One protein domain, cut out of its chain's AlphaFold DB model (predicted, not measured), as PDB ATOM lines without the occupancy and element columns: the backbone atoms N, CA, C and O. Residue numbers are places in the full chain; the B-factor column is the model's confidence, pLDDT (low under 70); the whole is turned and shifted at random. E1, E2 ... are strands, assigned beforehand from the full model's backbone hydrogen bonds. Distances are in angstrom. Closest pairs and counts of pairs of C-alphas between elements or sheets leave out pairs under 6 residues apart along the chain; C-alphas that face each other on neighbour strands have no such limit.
ATOM      1  N   SER A  24     -31.420 -16.282  22.896       91.31
ATOM      2  CA  SER A  24     -31.296 -16.814  21.544       91.31
ATOM      3  C   SER A  24     -30.508 -18.116  21.573       91.31
ATOM      4  O   SER A  24     -29.712 -18.355  22.482       91.31
ATOM      5  N   VAL A  25     -30.743 -18.960  20.577       90.88
ATOM      6  CA  VAL A  25     -29.941 -20.146  20.286       90.88
ATOM      7  C   VAL A  25     -29.053 -19.813  19.100       90.88
ATOM      8  O   VAL A  25     -29.558 -19.436  18.042       90.88
ATOM      9  N   ILE A  26     -27.744 -19.944  19.293       92.69
ATOM     10  CA  ILE A  26     -26.759 -19.844  18.219       92.69
ATOM     11  C   ILE A  26     -26.398 -21.266  17.797       92.69
ATOM     12  O   ILE A  26     -26.191 -22.135  18.646       92.69
ATOM     13  N   ILE A  27     -26.372 -21.508  16.491       92.38
ATOM     14  CA  ILE A  27     -25.946 -22.778  15.906       92.38
ATOM     15  C   ILE A  27     -24.745 -22.487  15.024       92.38
ATOM     16  O   ILE A  27     -24.855 -21.676  14.109       92.38
ATOM     17  N   ASP A  28     -23.638 -23.180  15.267       91.62
ATOM     18  CA  ASP A  28     -22.399 -23.013  14.516       91.62
ATOM     19  C   ASP A  28     -22.121 -24.247  13.655       91.62
ATOM     20  O   ASP A  28     -22.225 -25.388  14.111       91.62
ATOM     21  N   ALA A  29     -21.730 -24.022  12.404       90.62
ATOM     22  CA  ALA A  29     -21.272 -25.063  11.499       90.62
ATOM     23  C   ALA A  29     -19.752 -25.034  11.358       90.62
ATOM     24  O   ALA A  29     -19.136 -23.998  11.098       90.62
ATOM     25  N   PHE A  30     -19.165 -26.225  11.424       89.94
ATOM     26  CA  PHE A  30     -17.746 -26.462  11.210       89.94
ATOM     27  C   PHE A  30     -17.556 -27.538  10.149       89.94
ATOM     28  O   PHE A  30     -18.348 -28.473  10.019       89.94
ATOM     29  N   ASN A  31     -16.482 -27.427   9.377       88.88
ATOM     30  CA  ASN A  31     -16.055 -28.507   8.510       88.88
ATOM     31  C   ASN A  31     -15.606 -29.694   9.374       88.88
ATOM     32  O   ASN A  31     -14.704 -29.551  10.192       88.88
ATOM     33  N   LYS A  32     -16.197 -30.870   9.152       87.44
ATOM     34  CA  LYS A  32     -15.950 -32.067   9.970       87.44
ATOM     35  C   LYS A  32     -14.474 -32.489  10.037       87.44
ATOM     36  O   LYS A  32     -14.049 -32.985  11.069       87.44
ATOM     37  N   LEU A  33     -13.718 -32.327   8.948       91.31
ATOM     38  CA  LEU A  33     -12.332 -32.803   8.854       91.31
ATOM     39  C   LEU A  33     -11.328 -31.766   9.354       91.31
ATOM     40  O   LEU A  33     -10.415 -32.082  10.100       91.31
ATOM     41  N   THR A  34     -11.494 -30.517   8.922       90.69
ATOM     42  CA  THR A  34     -10.539 -29.438   9.220       90.69
ATOM     43  C   THR A  34     -10.888 -28.660  10.483       90.69
ATOM     44  O   THR A  34     -10.106 -27.811  10.896       90.69
ATOM     45  N   LEU A  35     -12.084 -28.879  11.043       87.44
ATOM     46  CA  LEU A  35     -12.666 -28.105  12.146       87.44
ATOM     47  C   LEU A  35     -12.711 -26.593  11.875       87.44
ATOM     48  O   LEU A  35     -12.904 -25.783  12.779       87.44
ATOM     49  N   LYS A  36     -12.572 -26.193  10.607       87.38
ATOM     50  CA  LYS A  36     -12.690 -24.800  10.194       87.38
ATOM     51  C   LYS A  36     -14.148 -24.386  10.243       87.38
ATOM     52  O   LYS A  36     -15.018 -25.058   9.686       87.38
ATOM     53  N   TYR A  37     -14.390 -23.260  10.889       88.44
ATOM     54  CA  TYR A  37     -15.700 -22.635  10.941       88.44
ATOM     55  C   TYR A  37     -16.222 -22.287   9.549       88.44
ATOM     56  O   TYR A  37     -15.458 -21.934   8.648       88.44
ATOM     57  N   ARG A  38     -17.535 -22.427   9.383       89.56
ATOM     58  CA  ARG A  38     -18.231 -22.238   8.112       89.56
ATOM     59  C   ARG A  38     -19.269 -21.134   8.183       89.56
ATOM     60  O   ARG A  38     -19.323 -20.332   7.257       89.56
ATOM     61  N   ALA A  39     -20.107 -21.150   9.211       91.25
ATOM     62  CA  ALA A  39     -21.269 -20.281   9.323       91.25
ATOM     63  C   ALA A  39     -21.895 -20.387  10.717       91.25
ATOM     64  O   ALA A  39     -21.750 -21.419  11.374       91.25
ATOM     65  N   SER A  40     -22.660 -19.364  11.092       92.62
ATOM     66  CA  SER A  40     -23.504 -19.352  12.283       92.62
ATOM     67  C   SER A  40     -24.911 -18.904  11.922       92.62
ATOM     68  O   SER A  40     -25.112 -18.083  11.022       92.62
ATOM     69  N   TRP A  41     -25.884 -19.398  12.675       93.75
ATOM     70  CA  TRP A  41     -27.273 -18.950  12.643       93.75
ATOM     71  C   TRP A  41     -27.712 -18.547  14.044       93.75
ATOM     72  O   TRP A  41     -27.275 -19.154  15.023       93.75
ATOM     73  N   ILE A  42     -28.609 -17.569  14.140       94.12
ATOM     74  CA  ILE A  42     -29.174 -17.101  15.408       94.12
ATOM     75  C   ILE A  42     -30.698 -17.197  15.397       94.12
ATOM     76  O   ILE A  42     -31.357 -16.698  14.491       94.12
ATOM     77  N   PHE A  43     -31.286 -17.809  16.423       93.25
ATOM     78  CA  PHE A  43     -32.738 -17.947  16.545       93.25
ATOM     79  C   PHE A  43     -33.224 -17.433  17.901       93.25
ATOM     80  O   PHE A  43     -32.783 -17.950  18.929       93.25
ATOM     81  N   PRO A  44     -34.137 -16.448  17.944       91.94
ATOM     82  CA  PRO A  44     -34.658 -15.932  19.203       91.94
ATOM     83  C   PRO A  44     -35.601 -16.937  19.877       91.94
ATOM     84  O   PRO A  44     -36.476 -17.529  19.238       91.94
ATOM     85  N   VAL A  45     -35.477 -17.078  21.195       89.12
ATOM     86  CA  VAL A  45     -36.413 -17.817  22.050       89.12
ATOM     87  C   VAL A  45     -37.559 -16.876  22.411       89.12
ATOM     88  O   VAL A  45     -37.454 -16.071  23.333       89.12
ATOM     89  N   ARG A  46     -38.665 -16.966  21.666       87.50
ATOM     90  CA  ARG A  46     -39.798 -16.025  21.779       87.50
ATOM     91  C   ARG A  46     -40.611 -16.177  23.064       87.50
ATOM     92  O   ARG A  46     -41.237 -15.224  23.508       87.50
ATOM     93  N   PHE A  47     -40.608 -17.372  23.651       85.25
ATOM     94  CA  PHE A  47     -41.447 -17.702  24.803       85.25
ATOM     95  C   PHE A  47     -40.608 -18.298  25.941       85.25
ATOM     96  O   PHE A  47     -40.755 -19.477  26.267       85.25
ATOM     97  N   PRO A  48     -39.699 -17.513  26.551       81.25
ATOM     98  CA  PRO A  48     -38.802 -18.007  27.597       81.25
ATOM     99  C   PRO A  48     -39.538 -18.393  28.891       81.25
ATOM    100  O   PRO A  48     -38.967 -19.084  29.732       81.25
ATOM    101  N   PHE A  49     -40.798 -17.967  29.046       80.38
ATOM    102  CA  PHE A  49     -41.672 -18.350  30.155       80.38
ATOM    103  C   PHE A  49     -42.242 -19.770  30.020       80.38
ATOM    104  O   PHE A  49     -42.713 -20.325  31.011       80.38
ATOM    105  N   LEU A  50     -42.230 -20.364  28.818       83.12
ATOM    106  CA  LEU A  50     -42.778 -21.703  28.631       83.12
ATOM    107  C   LEU A  50     -41.872 -22.751  29.297       83.12
ATOM    108  O   LEU A  50     -40.655 -22.722  29.096       83.12
ATOM    109  N   PRO A  51     -42.444 -23.732  30.020       76.81
ATOM    110  CA  PRO A  51     -41.670 -24.818  30.625       76.81
ATOM    111  C   PRO A  51     -40.887 -25.640  29.594       76.81
ATOM    112  O   PRO A  51     -39.816 -26.172  29.899       76.81
ATOM    113  N   VAL A  52     -41.437 -25.748  28.379       80.94
ATOM    114  CA  VAL A  52     -40.833 -26.407  27.219       80.94
ATOM    115  C   VAL A  52     -41.072 -25.538  25.988       80.94
ATOM    116  O   VAL A  52     -42.212 -25.238  25.641       80.94
ATOM    117  N   HIS A  53     -39.992 -25.165  25.304       83.25
ATOM    118  CA  HIS A  53     -40.040 -24.456  24.031       83.25
ATOM    119  C   HIS A  53     -39.364 -25.306  22.951       83.25
ATOM    120  O   HIS A  53     -38.181 -25.628  23.068       83.25
ATOM    121  N   ARG A  54     -40.115 -25.687  21.910       85.19
ATOM    122  CA  ARG A  54     -39.602 -26.491  20.792       85.19
ATOM    123  C   ARG A  54     -39.254 -25.590  19.611       85.19
ATOM    124  O   ARG A  54     -40.124 -24.906  19.083       85.19
ATOM    125  N   LEU A  55     -37.999 -25.652  19.173       86.19
ATOM    126  CA  LEU A  55     -37.518 -25.008  17.953       86.19
ATOM    127  C   LEU A  55     -37.338 -26.069  16.862       86.19
ATOM    128  O   LEU A  55     -36.595 -27.028  17.052       86.19
ATOM    129  N   ALA A  56     -38.026 -25.905  15.732       88.88
ATOM    130  CA  ALA A  56     -37.867 -26.740  14.543       88.88
ATOM    131  C   ALA A  56     -37.343 -25.863  13.404       88.88
ATOM    132  O   ALA A  56     -38.037 -24.958  12.944       88.88
ATOM    133  N   ILE A  57     -36.093 -26.093  13.001       88.88
ATOM    134  CA  ILE A  57     -35.353 -25.200  12.108       88.88
ATOM    135  C   ILE A  57     -34.767 -26.020  10.962       88.88
ATOM    136  O   ILE A  57     -34.119 -27.040  11.189       88.88
ATOM    137  N   ARG A  58     -34.953 -25.541   9.729       89.00
ATOM    138  CA  ARG A  58     -34.236 -26.042   8.554       89.00
ATOM    139  C   ARG A  58     -33.029 -25.145   8.296       89.00
ATOM    140  O   ARG A  58     -33.198 -23.976   7.962       89.00
ATOM    141  N   LEU A  59     -31.827 -25.690   8.451       88.56
ATOM    142  CA  LEU A  59     -30.582 -24.968   8.190       88.56
ATOM    143  C   LEU A  59     -30.139 -25.186   6.745       88.56
ATOM    144  O   LEU A  59     -30.001 -26.322   6.297       88.56
ATOM    145  N   ILE A  60     -29.898 -24.092   6.026       87.94
ATOM    146  CA  ILE A  60     -29.309 -24.119   4.686       87.94
ATOM    147  C   ILE A  60     -27.834 -23.769   4.843       87.94
ATOM    148  O   ILE A  60     -27.495 -22.618   5.116       87.94
ATOM    149  N   VAL A  61     -26.965 -24.771   4.707       85.81
ATOM    150  CA  VAL A  61     -25.515 -24.577   4.819       85.81
ATOM    151  C   VAL A  61     -24.992 -23.973   3.512       85.81
ATOM    152  O   VAL A  61     -25.168 -24.588   2.459       85.81
ATOM    153  N   PRO A  62     -24.350 -22.794   3.547       83.00
ATOM    154  CA  PRO A  62     -23.806 -22.180   2.345       83.00
ATOM    155  C   PRO A  62     -22.649 -23.024   1.768       83.00
ATOM    156  O   PRO A  62     -21.897 -23.651   2.525       83.00
ATOM    157  N   PRO A  63     -22.484 -23.056   0.431       78.19
ATOM    158  CA  PRO A  63     -21.444 -23.856  -0.219       78.19
ATOM    159  C   PRO A  63     -20.034 -23.332   0.094       78.19
ATOM    160  O   PRO A  63     -19.101 -24.117   0.283       78.19
ATOM    161  N   SER A  64     -19.891 -22.011   0.198       78.31
ATOM    162  CA  SER A  64     -18.680 -21.323   0.632       78.31
ATOM    163  C   SER A  64     -18.738 -20.988   2.124       78.31
ATOM    164  O   SER A  64     -19.804 -20.895   2.732       78.31
ATOM    165  N   THR A  65     -17.565 -20.814   2.733       73.12
ATOM    166  CA  THR A  65     -17.462 -20.261   4.086       73.12
ATOM    167  C   THR A  65     -18.031 -18.849   4.096       73.12
ATOM    168  O   THR A  65     -17.621 -18.026   3.273       73.12
ATOM    169  N   PHE A  66     -18.927 -18.558   5.040       73.31
ATOM    170  CA  PHE A  66     -19.294 -17.184   5.347       73.31
ATOM    171  C   PHE A  66     -18.050 -16.504   5.912       73.31
ATOM    172  O   PHE A  66     -17.590 -16.824   7.008       73.31
ATOM    173  N   GLY A  67     -17.437 -15.667   5.077       67.12
ATOM    174  CA  GLY A  67     -16.208 -14.966   5.407       67.12
ATOM    175  C   GLY A  67     -16.430 -13.915   6.493       67.12
ATOM    176  O   GLY A  67     -17.574 -13.562   6.792       67.12
ATOM    177  N   PRO A  68     -15.340 -13.404   7.084       69.31
ATOM    178  CA  PRO A  68     -15.438 -12.346   8.068       69.31
ATOM    179  C   PRO A  68     -16.087 -11.101   7.451       69.31
ATOM    180  O   PRO A  68     -15.793 -10.713   6.315       69.31
ATOM    181  N   HIS A  69     -16.980 -10.473   8.207       76.81
ATOM    182  CA  HIS A  69     -17.570  -9.199   7.836       76.81
ATOM    183  C   HIS A  69     -16.542  -8.083   8.061       76.81
ATOM    184  O   HIS A  69     -15.808  -8.088   9.048       76.81
ATOM    185  N   LYS A  70     -16.461  -7.122   7.130       66.69
ATOM    186  CA  LYS A  70     -15.391  -6.106   7.130       66.69
ATOM    187  C   LYS A  70     -15.461  -5.134   8.310       66.69
ATOM    188  O   LYS A  70     -14.451  -4.521   8.635       66.69
ATOM    189  N   SER A  71     -16.637  -4.961   8.909       72.94
ATOM    190  CA  SER A  71     -16.852  -3.988   9.981       72.94
ATOM    191  C   SER A  71     -17.768  -4.551  11.062       72.94
ATOM    192  O   SER A  71     -18.860  -5.029  10.764       72.94
ATOM    193  N   CYS A  72     -17.323  -4.489  12.311       77.25
ATOM    194  CA  CYS A  72     -18.130  -4.755  13.497       77.25
ATOM    195  C   CYS A  72     -18.146  -3.488  14.350       77.25
ATOM    196  O   CYS A  72     -17.116  -2.823  14.486       77.25
ATOM    197  N   THR A  73     -19.288  -3.201  14.969       77.50
ATOM    198  CA  THR A  73     -19.416  -2.119  15.947       77.50
ATOM    199  C   THR A  73     -19.989  -2.712  17.235       77.50
ATOM    200  O   THR A  73     -21.168  -3.072  17.240       77.50
ATOM    201  N   PRO A  74     -19.206  -2.843  18.327       74.56
ATOM    202  CA  PRO A  74     -17.795  -2.466  18.495       74.56
ATOM    203  C   PRO A  74     -16.816  -3.382  17.739       74.56
ATOM    204  O   PRO A  74     -17.161  -4.499  17.356       74.56
ATOM    205  N   SER A  75     -15.584  -2.909  17.532       81.62
ATOM    206  CA  SER A  75     -14.535  -3.678  16.858       81.62
ATOM    207  C   SER A  75     -14.110  -4.903  17.678       81.62
ATOM    208  O   SER A  75     -13.974  -4.852  18.901       81.62
ATOM    209  N   CYS A  76     -13.881  -6.027  16.994       84.62
ATOM    210  CA  CYS A  76     -13.390  -7.250  17.624       84.62
ATOM    211  C   CYS A  76     -11.873  -7.146  17.840       84.62
ATOM    212  O   CYS A  76     -11.123  -7.153  16.870       84.62
ATOM    213  N   ILE A  77     -11.421  -7.048  19.096       81.81
ATOM    214  CA  ILE A  77      -9.989  -6.906  19.434       81.81
ATOM    215  C   ILE A  77      -9.254  -8.257  19.340       81.81
ATOM    216  O   ILE A  77      -8.193  -8.337  18.734       81.81
ATOM    217  N   HIS A  78      -9.839  -9.330  19.889       82.31
ATOM    218  CA  HIS A  78      -9.225 -10.671  19.968       82.31
ATOM    219  C   HIS A  78      -9.972 -11.717  19.125       82.31
ATOM    220  O   HIS A  78     -10.228 -12.844  19.557       82.31
ATOM    221  N   GLY A  79     -10.409 -11.335  17.928       84.12
ATOM    222  CA  GLY A  79     -11.162 -12.250  17.085       84.12
ATOM    223  C   GLY A  79     -11.579 -11.659  15.755       84.12
ATOM    224  O   GLY A  79     -11.211 -10.548  15.388       84.12
ATOM    225  N   GLN A  80     -12.388 -12.429  15.045       87.00
ATOM    226  CA  GLN A  80     -12.893 -12.071  13.731       87.00
ATOM    227  C   GLN A  80     -14.379 -11.718  13.804       87.00
ATOM    228  O   GLN A  80     -15.163 -12.355  14.511       87.00
ATOM    229  N   CYS A  81     -14.753 -10.690  13.052       88.06
ATOM    230  CA  CYS A  81     -16.128 -10.235  12.909       88.06
ATOM    231  C   CYS A  81     -16.885 -11.141  11.936       88.06
ATOM    232  O   CYS A  81     -16.426 -11.343  10.814       88.06
ATOM    233  N   PHE A  82     -18.053 -11.646  12.319       89.00
ATOM    234  CA  PHE A  82     -18.926 -12.438  11.450       89.00
ATOM    235  C   PHE A  82     -20.367 -11.943  11.519       89.00
ATOM    236  O   PHE A  82     -20.767 -11.284  12.475       89.00
ATOM    237  N   THR A  83     -21.151 -12.293  10.504       90.06
ATOM    238  CA  THR A  83     -22.608 -12.128  10.484       90.06
ATOM    239  C   THR A  83     -23.290 -13.486  10.532       90.06
ATOM    240  O   THR A  83     -22.711 -14.509  10.148       90.06
ATOM    241  N   TYR A  84     -24.534 -13.505  11.004       90.94
ATOM    242  CA  TYR A  84     -25.344 -14.713  10.945       90.94
ATOM    243  C   TYR A  84     -25.917 -14.896   9.541       90.94
ATOM    244  O   TYR A  84     -26.350 -13.947   8.888       90.94
ATOM    245  N   VAL A  85     -25.987 -16.140   9.077       92.06
ATOM    246  CA  VAL A  85     -26.514 -16.457   7.740       92.06
ATOM    247  C   VAL A  85     -27.975 -16.027   7.595       92.06
ATOM    248  O   VAL A  85     -28.382 -15.562   6.533       92.06
ATOM    249  N   ASN A  86     -28.768 -16.182   8.657       92.31
ATOM    250  CA  ASN A  86     -30.185 -15.822   8.673       92.31
ATOM    251  C   ASN A  86     -30.469 -14.405   9.191       92.31
ATOM    252  O   ASN A  86     -31.633 -14.015   9.241       92.31
ATOM    253  N   ASP A  87     -29.438 -13.662   9.586       90.19
ATOM    254  CA  ASP A  87     -29.547 -12.271  10.011       90.19
ATOM    255  C   ASP A  87     -28.244 -11.535   9.684       90.19
ATOM    256  O   ASP A  87     -27.306 -11.477  10.479       90.19
ATOM    257  N   GLN A  88     -28.199 -10.966   8.480       85.00
ATOM    258  CA  GLN A  88     -27.039 -10.218   7.998       85.00
ATOM    259  C   GLN A  88     -26.889  -8.848   8.673       85.00
ATOM    260  O   GLN A  88     -25.845  -8.219   8.526       85.00
ATOM    261  N   SER A  89     -27.913  -8.383   9.398       86.44
ATOM    262  CA  SER A  89     -27.863  -7.120  10.140       86.44
ATOM    263  C   SER A  89     -27.185  -7.270  11.499       86.44
ATOM    264  O   SER A  89     -26.670  -6.296  12.047       86.44
ATOM    265  N   SER A  90     -27.146  -8.495  12.030       87.12
ATOM    266  CA  SER A  90     -26.509  -8.800  13.301       87.12
ATOM    267  C   SER A  90     -25.094  -9.336  13.091       87.12
ATOM    268  O   SER A  90     -24.863 -10.341  12.410       87.12
ATOM    269  N   THR A  91     -24.135  -8.652  13.710       88.81
ATOM    270  CA  THR A  91     -22.725  -9.041  13.740       88.81
ATOM    271  C   THR A  91     -22.337  -9.590  15.107       88.81
ATOM    272  O   THR A  91     -22.853  -9.146  16.133       88.81
ATOM    273  N   PHE A  92     -21.364 -10.493  15.142       88.50
ATOM    274  CA  PHE A  92     -20.776 -10.996  16.376       88.50
ATOM    275  C   PHE A  92     -19.266 -11.191  16.231       88.50
ATOM    276  O   PHE A  92     -18.744 -11.402  15.135       88.50
ATOM    277  N   CYS A  93     -18.565 -11.133  17.362       88.38
ATOM    278  CA  CYS A  93     -17.140 -11.426  17.422       88.38
ATOM    279  C   CYS A  93     -16.934 -12.900  17.747       88.38
ATOM    280  O   CYS A  93     -17.357 -13.379  18.800       88.38
ATOM    281  N   ARG A  94     -16.251 -13.611  16.855       86.50
ATOM    282  CA  ARG A  94     -15.797 -14.974  17.100       86.50
ATOM    283  C   ARG A  94     -14.331 -14.942  17.502       86.50
ATOM    284  O   ARG A  94     -13.482 -14.540  16.709       86.50
ATOM    285  N   CYS A  95     -14.043 -15.373  18.724       81.81
ATOM    286  CA  CYS A  95     -12.673 -15.449  19.211       81.81
ATOM    287  C   CYS A  95     -11.870 -16.476  18.408       81.81
ATOM    288  O   CYS A  95     -12.366 -17.563  18.084       81.81
ATOM    289  N   GLU A  96     -10.617 -16.146  18.114       71.62
ATOM    290  CA  GLU A  96      -9.652 -17.139  17.663       71.62
ATOM    291  C   GLU A  96      -9.064 -17.834  18.890       71.62
ATOM    292  O   GLU A  96      -8.542 -17.187  19.791       71.62
TER     293      GLU A  96
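This is residues 24 to 96 of the 101 residues of the protein "Hypothetical protein" of Rotaria sp. Silwood1 (UniProt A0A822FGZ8). Two two-stranded hairpins, E1 with E2 and E3 with E4, meet where E2 comes near the turn of the second, and a long loop, residues 45 to 78, swings out past the end of E2 and back to E3. The 73 printed residues hold four named strands, E1 to E4 in order, both sheets antiparallel; the class is all strand, with 30 residues, under half, in named elements. The whole is only just loose, close to compact: radius of gyration of the C-alphas 13.9 A, spans 38 by 31 by 19 A.

E1, residues 24 to 30, begins at C-alpha 24 (-31.296, -16.814, 21.544). E2 is residues 37 to 44, 21.7 A from first to last C-alpha, and E3 residues 79 to 84. E4, residues 87 to 95, bends by 79 degrees at residue 90 and ends at C-alpha 95 (-12.673, -15.449, 19.211).

In the hairpin E1 and E2, N 27 and O 41 are within hydrogen-bond range, 2.9 A. In the hairpin E3 and E4, N 92 and O 82 are, at 2.8 A. The closest C-alphas of E2 and E3, Trp 41 and Tyr 84, are 5.0 A apart. E1 is apart from E3 and E4.

The printed part has no cut. The C-alphas farthest apart, Pro 51 and Lys 70, 39.9 A, lie in the long link E2 to E3. Residues 67, 68 and 70 have pLDDT under 70.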